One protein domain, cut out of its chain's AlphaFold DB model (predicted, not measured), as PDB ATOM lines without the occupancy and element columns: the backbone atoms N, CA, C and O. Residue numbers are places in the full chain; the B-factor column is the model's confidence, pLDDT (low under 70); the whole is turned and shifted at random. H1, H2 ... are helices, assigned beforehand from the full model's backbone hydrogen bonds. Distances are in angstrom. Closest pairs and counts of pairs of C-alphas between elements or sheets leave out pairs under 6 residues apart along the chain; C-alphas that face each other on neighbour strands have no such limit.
ATOM      1  N   LYS A  28     301.474 240.728 230.566       57.91
ATOM      2  CA  LYS A  28     300.532 240.149 231.526       57.91
ATOM      3  C   LYS A  28     301.148 238.856 232.054       57.91
ATOM      4  O   LYS A  28     301.512 237.979 231.267       57.91
ATOM      5  N   GLU A  29     301.260 238.738 233.371       68.31
ATOM      6  CA  GLU A  29     301.633 237.483 234.018       68.31
ATOM      7  C   GLU A  29     300.491 236.475 233.852       68.31
ATOM      8  O   GLU A  29     299.347 236.742 234.215       68.31
ATOM      9  N   ASN A  30     300.796 235.320 233.257       77.31
ATOM     10  CA  ASN A  30     299.775 234.375 232.790       77.31
ATOM     11  C   ASN A  30     299.644 233.127 233.676       77.31
ATOM     12  O   ASN A  30     298.752 232.312 233.448       77.31
ATOM     13  N   ILE A  31     300.525 232.945 234.661       84.38
ATOM     14  CA  ILE A  31     300.616 231.739 235.499       84.38
ATOM     15  C   ILE A  31     300.535 232.140 236.967       84.38
ATOM     16  O   ILE A  31     301.053 233.179 237.358       84.38
ATOM     17  N   CYS A  32     299.866 231.339 237.787       84.38
ATOM     18  CA  CYS A  32     299.784 231.573 239.218       84.38
ATOM     19  C   CYS A  32     300.997 230.975 239.944       84.38
ATOM     20  O   CYS A  32     300.974 229.818 240.370       84.38
ATOM     21  N   ASP A  33     302.043 231.786 240.101       84.81
ATOM     22  CA  ASP A  33     303.232 231.453 240.886       84.81
ATOM     23  C   ASP A  33     303.155 232.023 242.307       84.81
ATOM     24  O   ASP A  33     302.295 232.843 242.635       84.81
ATOM     25  N   THR A  34     304.090 231.626 243.173       84.44
ATOM     26  CA  THR A  34     304.170 232.152 244.546       84.44
ATOM     27  C   THR A  34     304.294 233.677 244.575       84.44
ATOM     28  O   THR A  34     303.691 234.310 245.436       84.44
ATOM     29  N   HIS A  35     304.992 234.265 243.597       83.75
ATOM     30  CA  HIS A  35     305.095 235.718 243.419       83.75
ATOM     31  C   HIS A  35     303.732 236.371 243.139       83.75
ATOM     32  O   HIS A  35     303.390 237.398 243.722       83.75
ATOM     33  N   ASN A  36     302.903 235.723 242.323       84.00
ATOM     34  CA  ASN A  36     301.643 236.288 241.836       84.00
ATOM     35  C   ASN A  36     300.534 236.141 242.885       84.00
ATOM     36  O   ASN A  36     299.612 236.955 242.953       84.00
ATOM     37  N   ILE A  37     300.666 235.152 243.775       84.44
ATOM     38  CA  ILE A  37     299.865 235.038 244.999       84.44
ATOM     39  C   ILE A  37     300.205 236.173 245.973       84.44
ATOM     40  O   ILE A  37     299.299 236.768 246.560       84.44
ATOM     41  N   GLU A  38     301.494 236.486 246.151       85.12
ATOM     42  CA  GLU A  38     301.946 237.611 246.984       85.12
ATOM     43  C   GLU A  38     301.498 238.964 246.408       85.12
ATOM     44  O   GLU A  38     301.120 239.858 247.164       85.12
ATOM     45  N   ALA A  39     301.448 239.082 245.078       83.62
ATOM     46  CA  ALA A  39     300.925 240.242 244.358       83.62
ATOM     47  C   ALA A  39     299.381 240.316 244.306       83.62
ATOM     48  O   ALA A  39     298.835 241.228 243.685       83.62
ATOM     49  N   HIS A  40     298.664 239.390 244.959       81.31
ATOM     50  CA  HIS A  40     297.196 239.298 244.965       81.31
ATOM     51  C   HIS A  40     296.541 239.137 243.578       81.31
ATOM     52  O   HIS A  40     295.372 239.477 243.401       81.31
ATOM     53  N   LEU A  41     297.267 238.581 242.606       81.44
ATOM     54  CA  LEU A  41     296.755 238.300 241.260       81.44
ATOM     55  C   LEU A  41     296.028 236.950 241.177       81.44
ATOM     56  O   LEU A  41     295.162 236.767 240.324       81.44
ATOM     57  N   CYS A  42     296.345 236.009 242.069       82.88
ATOM     58  CA  CYS A  42     295.693 234.702 242.152       82.88
ATOM     59  C   CYS A  42     295.653 234.163 243.593       82.88
ATOM     60  O   CYS A  42     296.335 234.670 244.487       82.88
ATOM     61  N   ASN A  43     294.831 233.135 243.847       87.50
ATOM     62  CA  ASN A  43     294.688 232.559 245.185       87.50
ATOM     63  C   ASN A  43     295.625 231.360 245.404       87.50
ATOM     64  O   ASN A  43     296.034 230.678 244.474       87.50
ATOM     65  N   LYS A  44     295.873 231.020 246.678       81.31
ATOM     66  CA  LYS A  44     296.621 229.811 247.078       81.31
ATOM     67  C   LYS A  44     296.138 228.483 246.456       81.31
ATOM     68  O   LYS A  44     297.007 227.688 246.114       81.31
ATOM     69  N   PRO A  45     294.825 228.186 246.331       83.44
ATOM     70  CA  PRO A  45     294.366 226.959 245.669       83.44
ATOM     71  C   PRO A  45     294.640 226.925 244.160       83.44
ATOM     72  O   PRO A  45     294.649 225.840 243.590       83.44
ATOM     73  N   ASP A  46     294.885 228.078 243.536       80.44
ATOM     74  CA  ASP A  46     295.073 228.213 242.089       80.44
ATOM     75  C   ASP A  46     296.559 228.119 241.691       80.44
ATOM     76  O   ASP A  46     296.907 228.319 240.527       80.44
ATOM     77  N   LEU A  47     297.451 227.803 242.640       82.94
ATOM     78  CA  LEU A  47     298.889 227.673 242.407       82.94
ATOM     79  C   LEU A  47     299.182 226.697 241.250       82.94
ATOM     80  O   LEU A  47     298.702 225.563 241.240       82.94
ATOM     81  N   GLY A  48     299.997 227.136 240.287       80.00
ATOM     82  CA  GLY A  48     300.387 226.353 239.111       80.00
ATOM     83  C   GLY A  48     299.325 226.271 238.006       80.00
ATOM     84  O   GLY A  48     299.516 225.542 237.034       80.00
ATOM     85  N   THR A  49     298.209 226.993 238.136       84.38
ATOM     86  CA  THR A  49     297.206 227.155 237.070       84.38
ATOM     87  C   THR A  49     297.439 228.442 236.275       84.38
ATOM     88  O   THR A  49     298.126 229.357 236.732       84.38
ATOM     89  N   PHE A  50     296.873 228.529 235.068       86.19
ATOM     90  CA  PHE A  50     296.846 229.779 234.308       86.19
ATOM     91  C   PHE A  50     295.887 230.791 234.940       86.19
ATOM     92  O   PHE A  50     294.769 230.432 235.318       86.19
ATOM     93  N   ILE A  51     296.313 232.053 234.993       85.00
ATOM     94  CA  ILE A  51     295.496 233.178 235.452       85.00
ATOM     95  C   ILE A  51     294.468 233.492 234.363       85.00
ATOM     96  O   ILE A  51     294.818 233.796 233.223       85.00
ATOM     97  N   LEU A  52     293.187 233.396 234.715       83.81
ATOM     98  CA  LEU A  52     292.068 233.684 233.822       83.81
ATOM     99  C   LEU A  52     291.426 235.025 234.183       83.81
ATOM    100  O   LEU A  52     291.428 235.442 235.341       83.81
ATOM    101  N   GLU A  53     290.832 235.684 233.192       80.88
ATOM    102  CA  GLU A  53     290.074 236.915 233.411       80.88
ATOM    103  C   GLU A  53     288.845 236.663 234.313       80.88
ATOM    104  O   GLU A  53     288.245 235.579 234.256       80.88
ATOM    105  N   PRO A  54     288.422 237.629 235.153       77.06
ATOM    106  CA  PRO A  54     287.231 237.462 235.976       77.06
ATOM    107  C   PRO A  54     286.010 237.129 235.108       77.06
ATOM    108  O   PRO A  54     285.700 237.838 234.159       77.06
ATOM    109  N   ASN A  55     285.289 236.056 235.452       78.56
ATOM    110  CA  ASN A  55     284.168 235.504 234.674       78.56
ATOM    111  C   ASN A  55     284.531 234.853 233.325       78.56
ATOM    112  O   ASN A  55     283.617 234.563 232.552       78.56
ATOM    113  N   ALA A  56     285.803 234.533 233.055       79.38
ATOM    114  CA  ALA A  56     286.217 233.879 231.809       79.38
ATOM    115  C   ALA A  56     285.386 232.627 231.477       79.38
ATOM    116  O   ALA A  56     284.958 232.475 230.341       79.38
ATOM    117  N   HIS A  57     285.064 231.785 232.465       80.88
ATOM    118  CA  HIS A  57     284.230 230.589 232.268       80.88
ATOM    119  C   HIS A  57     282.780 230.879 231.843       80.88
ATOM    120  O   HIS A  57     282.140 230.016 231.249       80.88
ATOM    121  N   ASN A  58     282.247 232.062 232.171       80.19
ATOM    122  CA  ASN A  58     280.882 232.469 231.823       80.19
ATOM    123  C   ASN A  58     280.835 233.209 230.479       80.19
ATOM    124  O   ASN A  58     279.825 233.149 229.780       80.19
ATOM    125  N   VAL A  59     281.913 233.919 230.134       80.19
ATOM    126  CA  VAL A  59     282.058 234.655 228.868       80.19
ATOM    127  C   VAL A  59     282.513 233.725 227.738       80.19
ATOM    128  O   VAL A  59     282.164 233.937 226.576       80.19
ATOM    129  N   SER A  60     283.269 232.670 228.050       76.06
ATOM    130  CA  SER A  60     283.813 231.769 227.044       76.06
ATOM    131  C   SER A  60     282.730 230.895 226.407       76.06
ATOM    132  O   SER A  60     281.991 230.163 227.062       76.06
ATOM    133  N   VAL A  61     282.675 230.910 225.072       74.44
ATOM    134  CA  VAL A  61     281.783 230.037 224.282       74.44
ATOM    135  C   VAL A  61     282.159 228.554 224.429       74.44
ATOM    136  O   VAL A  61     281.319 227.670 224.239       74.44
ATOM    137  N   TYR A  62     283.424 228.290 224.751       81.31
ATOM    138  CA  TYR A  62     284.012 226.968 224.929       81.31
ATOM    139  C   TYR A  62     284.437 226.789 226.391       81.31
ATOM    140  O   TYR A  62     284.862 227.770 227.008       81.31
ATOM    141  N   PRO A  63     284.346 225.575 226.967       81.38
ATOM    142  CA  PRO A  63     284.824 225.348 228.324       81.38
ATOM    143  C   PRO A  63     286.329 225.623 228.392       81.38
ATOM    144  O   PRO A  63     287.075 225.224 227.506       81.38
ATOM    145  N   ILE A  64     286.786 226.315 229.428       84.00
ATOM    146  CA  ILE A  64     288.215 226.516 229.687       84.00
ATOM    147  C   ILE A  64     288.609 225.544 230.793       84.00
ATOM    148  O   ILE A  64     287.952 225.502 231.833       84.00
ATOM    149  N   ILE A  65     289.658 224.753 230.564       84.06
ATOM    150  CA  ILE A  65     290.244 223.873 231.578       84.06
ATOM    151  C   ILE A  65     291.652 224.381 231.869       84.06
ATOM    152  O   ILE A  65     292.486 224.453 230.972       84.06
ATOM    153  N   SER A  66     291.895 224.730 233.130       86.88
ATOM    154  CA  SER A  66     293.193 225.154 233.652       86.88
ATOM    155  C   SER A  66     293.456 224.331 234.907       86.88
ATOM    156  O   SER A  66     292.701 224.420 235.875       86.88
ATOM    157  N   THR A  67     294.456 223.454 234.868       82.25
ATOM    158  CA  THR A  67     294.760 222.536 235.975       82.25
ATOM    159  C   THR A  67     296.259 222.339 236.109       82.25
ATOM    160  O   THR A  67     296.927 222.057 235.115       82.25
ATOM    161  N   ALA A  68     296.764 222.403 237.340       82.19
ATOM    162  CA  ALA A  68     298.120 221.982 237.652       82.19
ATOM    163  C   ALA A  68     298.203 220.447 237.613       82.19
ATOM    164  O   ALA A  68     297.393 219.757 238.237       82.19
ATOM    165  N   ILE A  69     299.174 219.913 236.871       82.56
ATOM    166  CA  ILE A  69     299.409 218.470 236.749       82.56
ATOM    167  C   ILE A  69     300.760 218.156 237.374       82.56
ATOM    168  O   ILE A  69     301.773 218.765 237.036       82.56
ATOM    169  N   HIS A  70     300.777 217.178 238.272       80.94
ATOM    170  CA  HIS A  70     302.010 216.709 238.877       80.94
ATOM    171  C   HIS A  70     302.608 215.573 238.037       80.94
ATOM    172  O   HIS A  70     301.932 214.581 237.778       80.94
ATOM    173  N   LEU A  71     303.883 215.668 237.641       81.00
ATOM    174  CA  LEU A  71     304.502 214.678 236.743       81.00
ATOM    175  C   LEU A  71     304.568 213.256 237.331       81.00
ATOM    176  O   LEU A  71     304.618 212.290 236.576       81.00
ATOM    177  N   ASN A  72     304.549 213.116 238.661       80.81
ATOM    178  CA  ASN A  72     304.531 211.797 239.313       80.81
ATOM    179  C   ASN A  72     303.158 211.102 239.259       80.81
ATOM    180  O   ASN A  72     303.096 209.905 239.522       80.81
ATOM    181  N   ASP A  73     302.080 211.832 238.953       80.12
ATOM    182  CA  ASP A  73     300.721 211.297 238.799       80.12
ATOM    183  C   ASP A  73     300.016 212.015 237.630       80.12
ATOM    184  O   ASP A  73     299.214 212.934 237.838       80.12
ATOM    185  N   PRO A  74     300.383 211.681 236.376       78.62
ATOM    186  CA  PRO A  74     299.850 212.347 235.198       78.62
ATOM    187  C   PRO A  74     298.388 211.943 234.993       78.62
ATOM    188  O   PRO A  74     298.077 210.910 234.403       78.62
ATOM    189  N   LYS A  75     297.468 212.770 235.488       79.88
ATOM    190  CA  LYS A  75     296.035 212.564 235.290       79.88
ATOM    191  C   LYS A  75     295.651 212.848 233.837       79.88
ATOM    192  O   LYS A  75     295.899 213.940 233.331       79.88
ATOM    193  N   GLU A  76     294.994 211.889 233.190       81.62
ATOM    194  CA  GLU A  76     294.430 212.074 231.851       81.62
ATOM    195  C   GLU A  76     293.304 213.121 231.883       81.62
ATOM    196  O   GLU A  76     292.364 213.029 232.682       81.62
ATOM    197  N   ILE A  77     293.394 214.130 231.012       83.81
ATOM    198  CA  ILE A  77     292.393 215.193 230.881       83.81
ATOM    199  C   ILE A  77     291.623 214.981 229.585       83.81
ATOM    200  O   ILE A  77     292.154 215.162 228.492       83.81
ATOM    201  N   ASN A  78     290.338 214.660 229.721       86.00
ATOM    202  CA  ASN A  78     289.429 214.548 228.590       86.00
ATOM    203  C   ASN A  78     288.661 215.856 228.415       86.00
ATOM    204  O   ASN A  78     287.812 216.206 229.236       86.00
ATOM    205  N   TYR A  79     288.959 216.568 227.330       84.56
ATOM    206  CA  TYR A  79     288.259 217.789 226.952       84.56
ATOM    207  C   TYR A  79     287.153 217.470 225.930       84.56
ATOM    208  O   TYR A  79     287.462 217.114 224.791       84.56
ATOM    209  N   PRO A  80     285.859 217.574 226.289       84.38
ATOM    210  CA  PRO A  80     284.779 217.300 225.349       84.38
ATOM    211  C   PRO A  80     284.641 218.433 224.322       84.38
ATOM    212  O   PRO A  80     284.262 219.558 224.650       84.38
ATOM    213  N   VAL A  81     284.900 218.123 223.050       81.94
ATOM    214  CA  VAL A  81     284.748 219.064 221.931       81.94
ATOM    215  C   VAL A  81     283.325 218.990 221.372       81.94
ATOM    216  O   VAL A  81     283.003 218.134 220.553       81.94
ATOM    217  N   SER A  82     282.449 219.902 221.802       81.19
ATOM    218  CA  SER A  82     281.044 219.955 221.351       81.19
ATOM    219  C   SER A  82     280.794 220.847 220.129       81.19
ATOM    220  O   SER A  82     279.766 220.712 219.468       81.19
ATOM    221  N   LYS A  83     281.705 221.775 219.810       80.69
ATOM    222  CA  LYS A  83     281.577 222.713 218.679       80.69
ATOM    223  C   LYS A  83     282.850 222.713 217.831       80.69
ATOM    224  O   LYS A  83     283.940 222.483 218.337       80.69
ATOM    225  N   THR A  84     282.737 222.978 216.531       81.00
ATOM    226  CA  THR A  84     283.916 223.054 215.649       81.00
ATOM    227  C   THR A  84     284.643 224.384 215.832       81.00
ATOM    228  O   THR A  84     284.015 225.428 215.668       81.00
ATOM    229  N   GLY A  85     285.953 224.354 216.070       78.06
ATOM    230  CA  GLY A  85     286.799 225.539 216.225       78.06
ATOM    231  C   GLY A  85     288.271 225.148 216.350       78.06
ATOM    232  O   GLY A  85     288.592 223.958 216.281       78.06
ATOM    233  N   PHE A  86     289.158 226.127 216.529       76.88
ATOM    234  CA  PHE A  86     290.515 225.831 216.989       76.88
ATOM    235  C   PHE A  86     290.542 225.742 218.496       76.88
ATOM    236  O   PHE A  86     290.024 226.612 219.190       76.88
ATOM    237  N   TYR A  87     291.216 224.707 218.965       79.62
ATOM    238  CA  TYR A  87     291.502 224.492 220.365       79.62
ATOM    239  C   TYR A  87     293.012 224.568 220.528       79.62
ATOM    240  O   TYR A  87     293.749 223.922 219.782       79.62
ATOM    241  N   CYS A  88     293.462 225.393 221.467       80.81
ATOM    242  CA  CYS A  88     294.865 225.478 221.833       80.81
ATOM    243  C   CYS A  88     295.073 224.695 223.128       80.81
ATOM    244  O   CYS A  88     294.289 224.832 224.068       80.81
ATOM    245  N   VAL A  89     296.130 223.892 223.171       84.56
ATOM    246  CA  VAL A  89     296.635 223.300 224.408       84.56
ATOM    247  C   VAL A  89     297.966 223.968 224.686       84.56
ATOM    248  O   VAL A  89     298.888 223.885 223.879       84.56
ATOM    249  N   THR A  90     298.041 224.670 225.809       83.75
ATOM    250  CA  THR A  90     299.280 225.260 226.306       83.75
ATOM    251  C   THR A  90     299.613 224.591 227.622       83.75
ATOM    252  O   THR A  90     298.755 224.448 228.490       83.75
ATOM    253  N   SER A  91     300.861 224.176 227.763       84.88
ATOM    254  CA  SER A  91     301.389 223.625 228.997       84.88
ATOM    255  C   SER A  91     302.620 224.427 229.397       84.88
ATOM    256  O   SER A  91     303.416 224.832 228.548       84.88
ATOM    257  N   PHE A  92     302.771 224.673 230.693       82.06
ATOM    258  CA  PHE A  92     303.891 225.417 231.252       82.06
ATOM    259  C   PHE A  92     304.616 224.556 232.286       82.06
ATOM    260  O   PHE A  92     303.975 223.875 233.088       82.06
ATOM    261  N   ALA A  93     305.949 224.558 232.242       82.25
ATOM    262  CA  ALA A  93     306.761 223.843 233.218       82.25
ATOM    263  C   ALA A  93     306.835 224.683 234.499       82.25
ATOM    264  O   ALA A  93     307.557 225.673 234.540       82.25
ATOM    265  N   PHE A  94     306.092 224.304 235.540       75.00
ATOM    266  CA  PHE A  94     306.231 224.953 236.851       75.00
ATOM    267  C   PHE A  94     307.593 224.637 237.499       75.00
ATOM    268  O   PHE A  94     308.127 225.425 238.272       75.00
ATOM    269  N   SER A  95     308.179 223.479 237.173       69.44
ATOM    270  CA  SER A  95     309.568 223.136 237.486       69.44
ATOM    271  C   SER A  95     310.470 223.409 236.281       69.44
ATOM    272  O   SER A  95     310.052 223.190 235.148       69.44
ATOM    273  N   GLU A  96     311.734 223.792 236.502       69.56
ATOM    274  CA  GLU A  96     312.764 223.997 235.454       69.56
ATOM    275  C   GLU A  96     313.191 222.699 234.723       69.56
ATOM    276  O   GLU A  96     314.310 222.562 234.235       69.56
ATOM    277  N   THR A  97     312.325 221.690 234.687       76.75
ATOM    278  CA  THR A  97     312.585 220.386 234.086       76.75
ATOM    279  C   THR A  97     311.823 220.249 232.782       76.75
ATOM    280  O   THR A  97     310.598 220.399 232.762       76.75
ATOM    281  N   ASP A  98     312.527 219.860 231.723       78.25
ATOM    282  CA  ASP A  98     311.899 219.501 230.458       78.25
ATOM    283  C   ASP A  98     310.929 218.333 230.646       78.25
ATOM    284  O   ASP A  98     311.243 217.318 231.276       78.25
ATOM    285  N   TYR A  99     309.745 218.460 230.058       81.19
ATOM    286  CA  TYR A  99     308.736 217.413 230.053       81.19
ATOM    287  C   TYR A  99     308.219 217.170 228.640       81.19
ATOM    288  O   TYR A  99     308.372 217.977 227.724       81.19
ATOM    289  N   GLN A 100     307.603 216.010 228.457       80.19
ATOM    290  CA  GLN A 100     306.982 215.623 227.205       80.19
ATOM    291  C   GLN A 100     305.514 215.332 227.472       80.19
ATOM    292  O   GLN A 100     305.190 214.362 228.151       80.19
ATOM    293  N   ALA A 101     304.642 216.178 226.931       79.81
ATOM    294  CA  ALA A 101     303.207 215.946 226.908       79.81
ATOM    295  C   ALA A 101     302.800 215.351 225.556       79.81
ATOM    296  O   ALA A 101     303.344 215.720 224.511       79.81
ATOM    297  N   GLU A 102     301.849 214.424 225.584       81.19
ATOM    298  CA  GLU A 102     301.176 213.919 224.395       81.19
ATOM    299  C   GLU A 102     299.761 214.485 224.365       81.19
ATOM    300  O   GLU A 102     299.030 214.389 225.349       81.19
ATOM    301  N   VAL A 103     299.377 215.084 223.239       83.12
ATOM    302  CA  VAL A 103     298.020 215.584 223.027       83.12
ATOM    303  C   VAL A 103     297.438 214.842 221.838       83.12
ATOM    304  O   VAL A 103     297.975 214.918 220.733       83.12
ATOM    305  N   ASN A 104     296.335 214.134 222.066       82.94
ATOM    306  CA  ASN A 104     295.612 213.440 221.011       82.94
ATOM    307  C   ASN A 104     294.374 214.250 220.602       82.94
ATOM    308  O   ASN A 104     293.458 214.449 221.400       82.94
ATOM    309  N   PHE A 105     294.344 214.713 219.351       80.38
ATOM    310  CA  PHE A 105     293.182 215.376 218.764       80.38
ATOM    311  C   PHE A 105     292.387 214.371 217.934       80.38
ATOM    312  O   PHE A 105     292.723 214.103 216.782       80.38
TER     313      PHE A 105
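What this domain is: This is residues 28 to 105 of the 717 residues of a protein of Ascosphaera apis ARSEF 7405 (UniProt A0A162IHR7). Little regular structure is here: the model is mostly long loops, with the small helix H1 near one end and the small helix H2 elsewhere on the rim. The long run of residues 60 to 105 folds back near residues 72, 84 and 96, placing residues 60 to 83 and 85 to 105 in two loose layers. The printed part has 78 residues with H1, then H2, and no named strand; 9 residues are in named elements, class all helix. It is only just compact, close to loose, with a radius of gyration of the C-alphas of 13.9 A and spans of 39 by 32 by 20 A.

Where its parts are: Find C-alpha 34 at (304.170, 232.152, 244.546); from there H1, residues 34 to 38, runs 6.4 A. H2, residues 56 to 59, runs 5.2 A to C-alpha 59 at (282.058, 234.655, 228.868).

How they stand to each other: Look from H1 to H2: they are apart. H1 has its O i to N i+4 pair within hydrogen-bond range; H2 is too short for one.

The domain as a whole: The C-alphas of Glu 38 and Thr 84 are the two farthest apart, 39.0 A. The printed part has no cut, and the link from H1 to H2, 17 residues, is long. Look for pLDDT under 70 at residues 28 to 29 and 95 to 96.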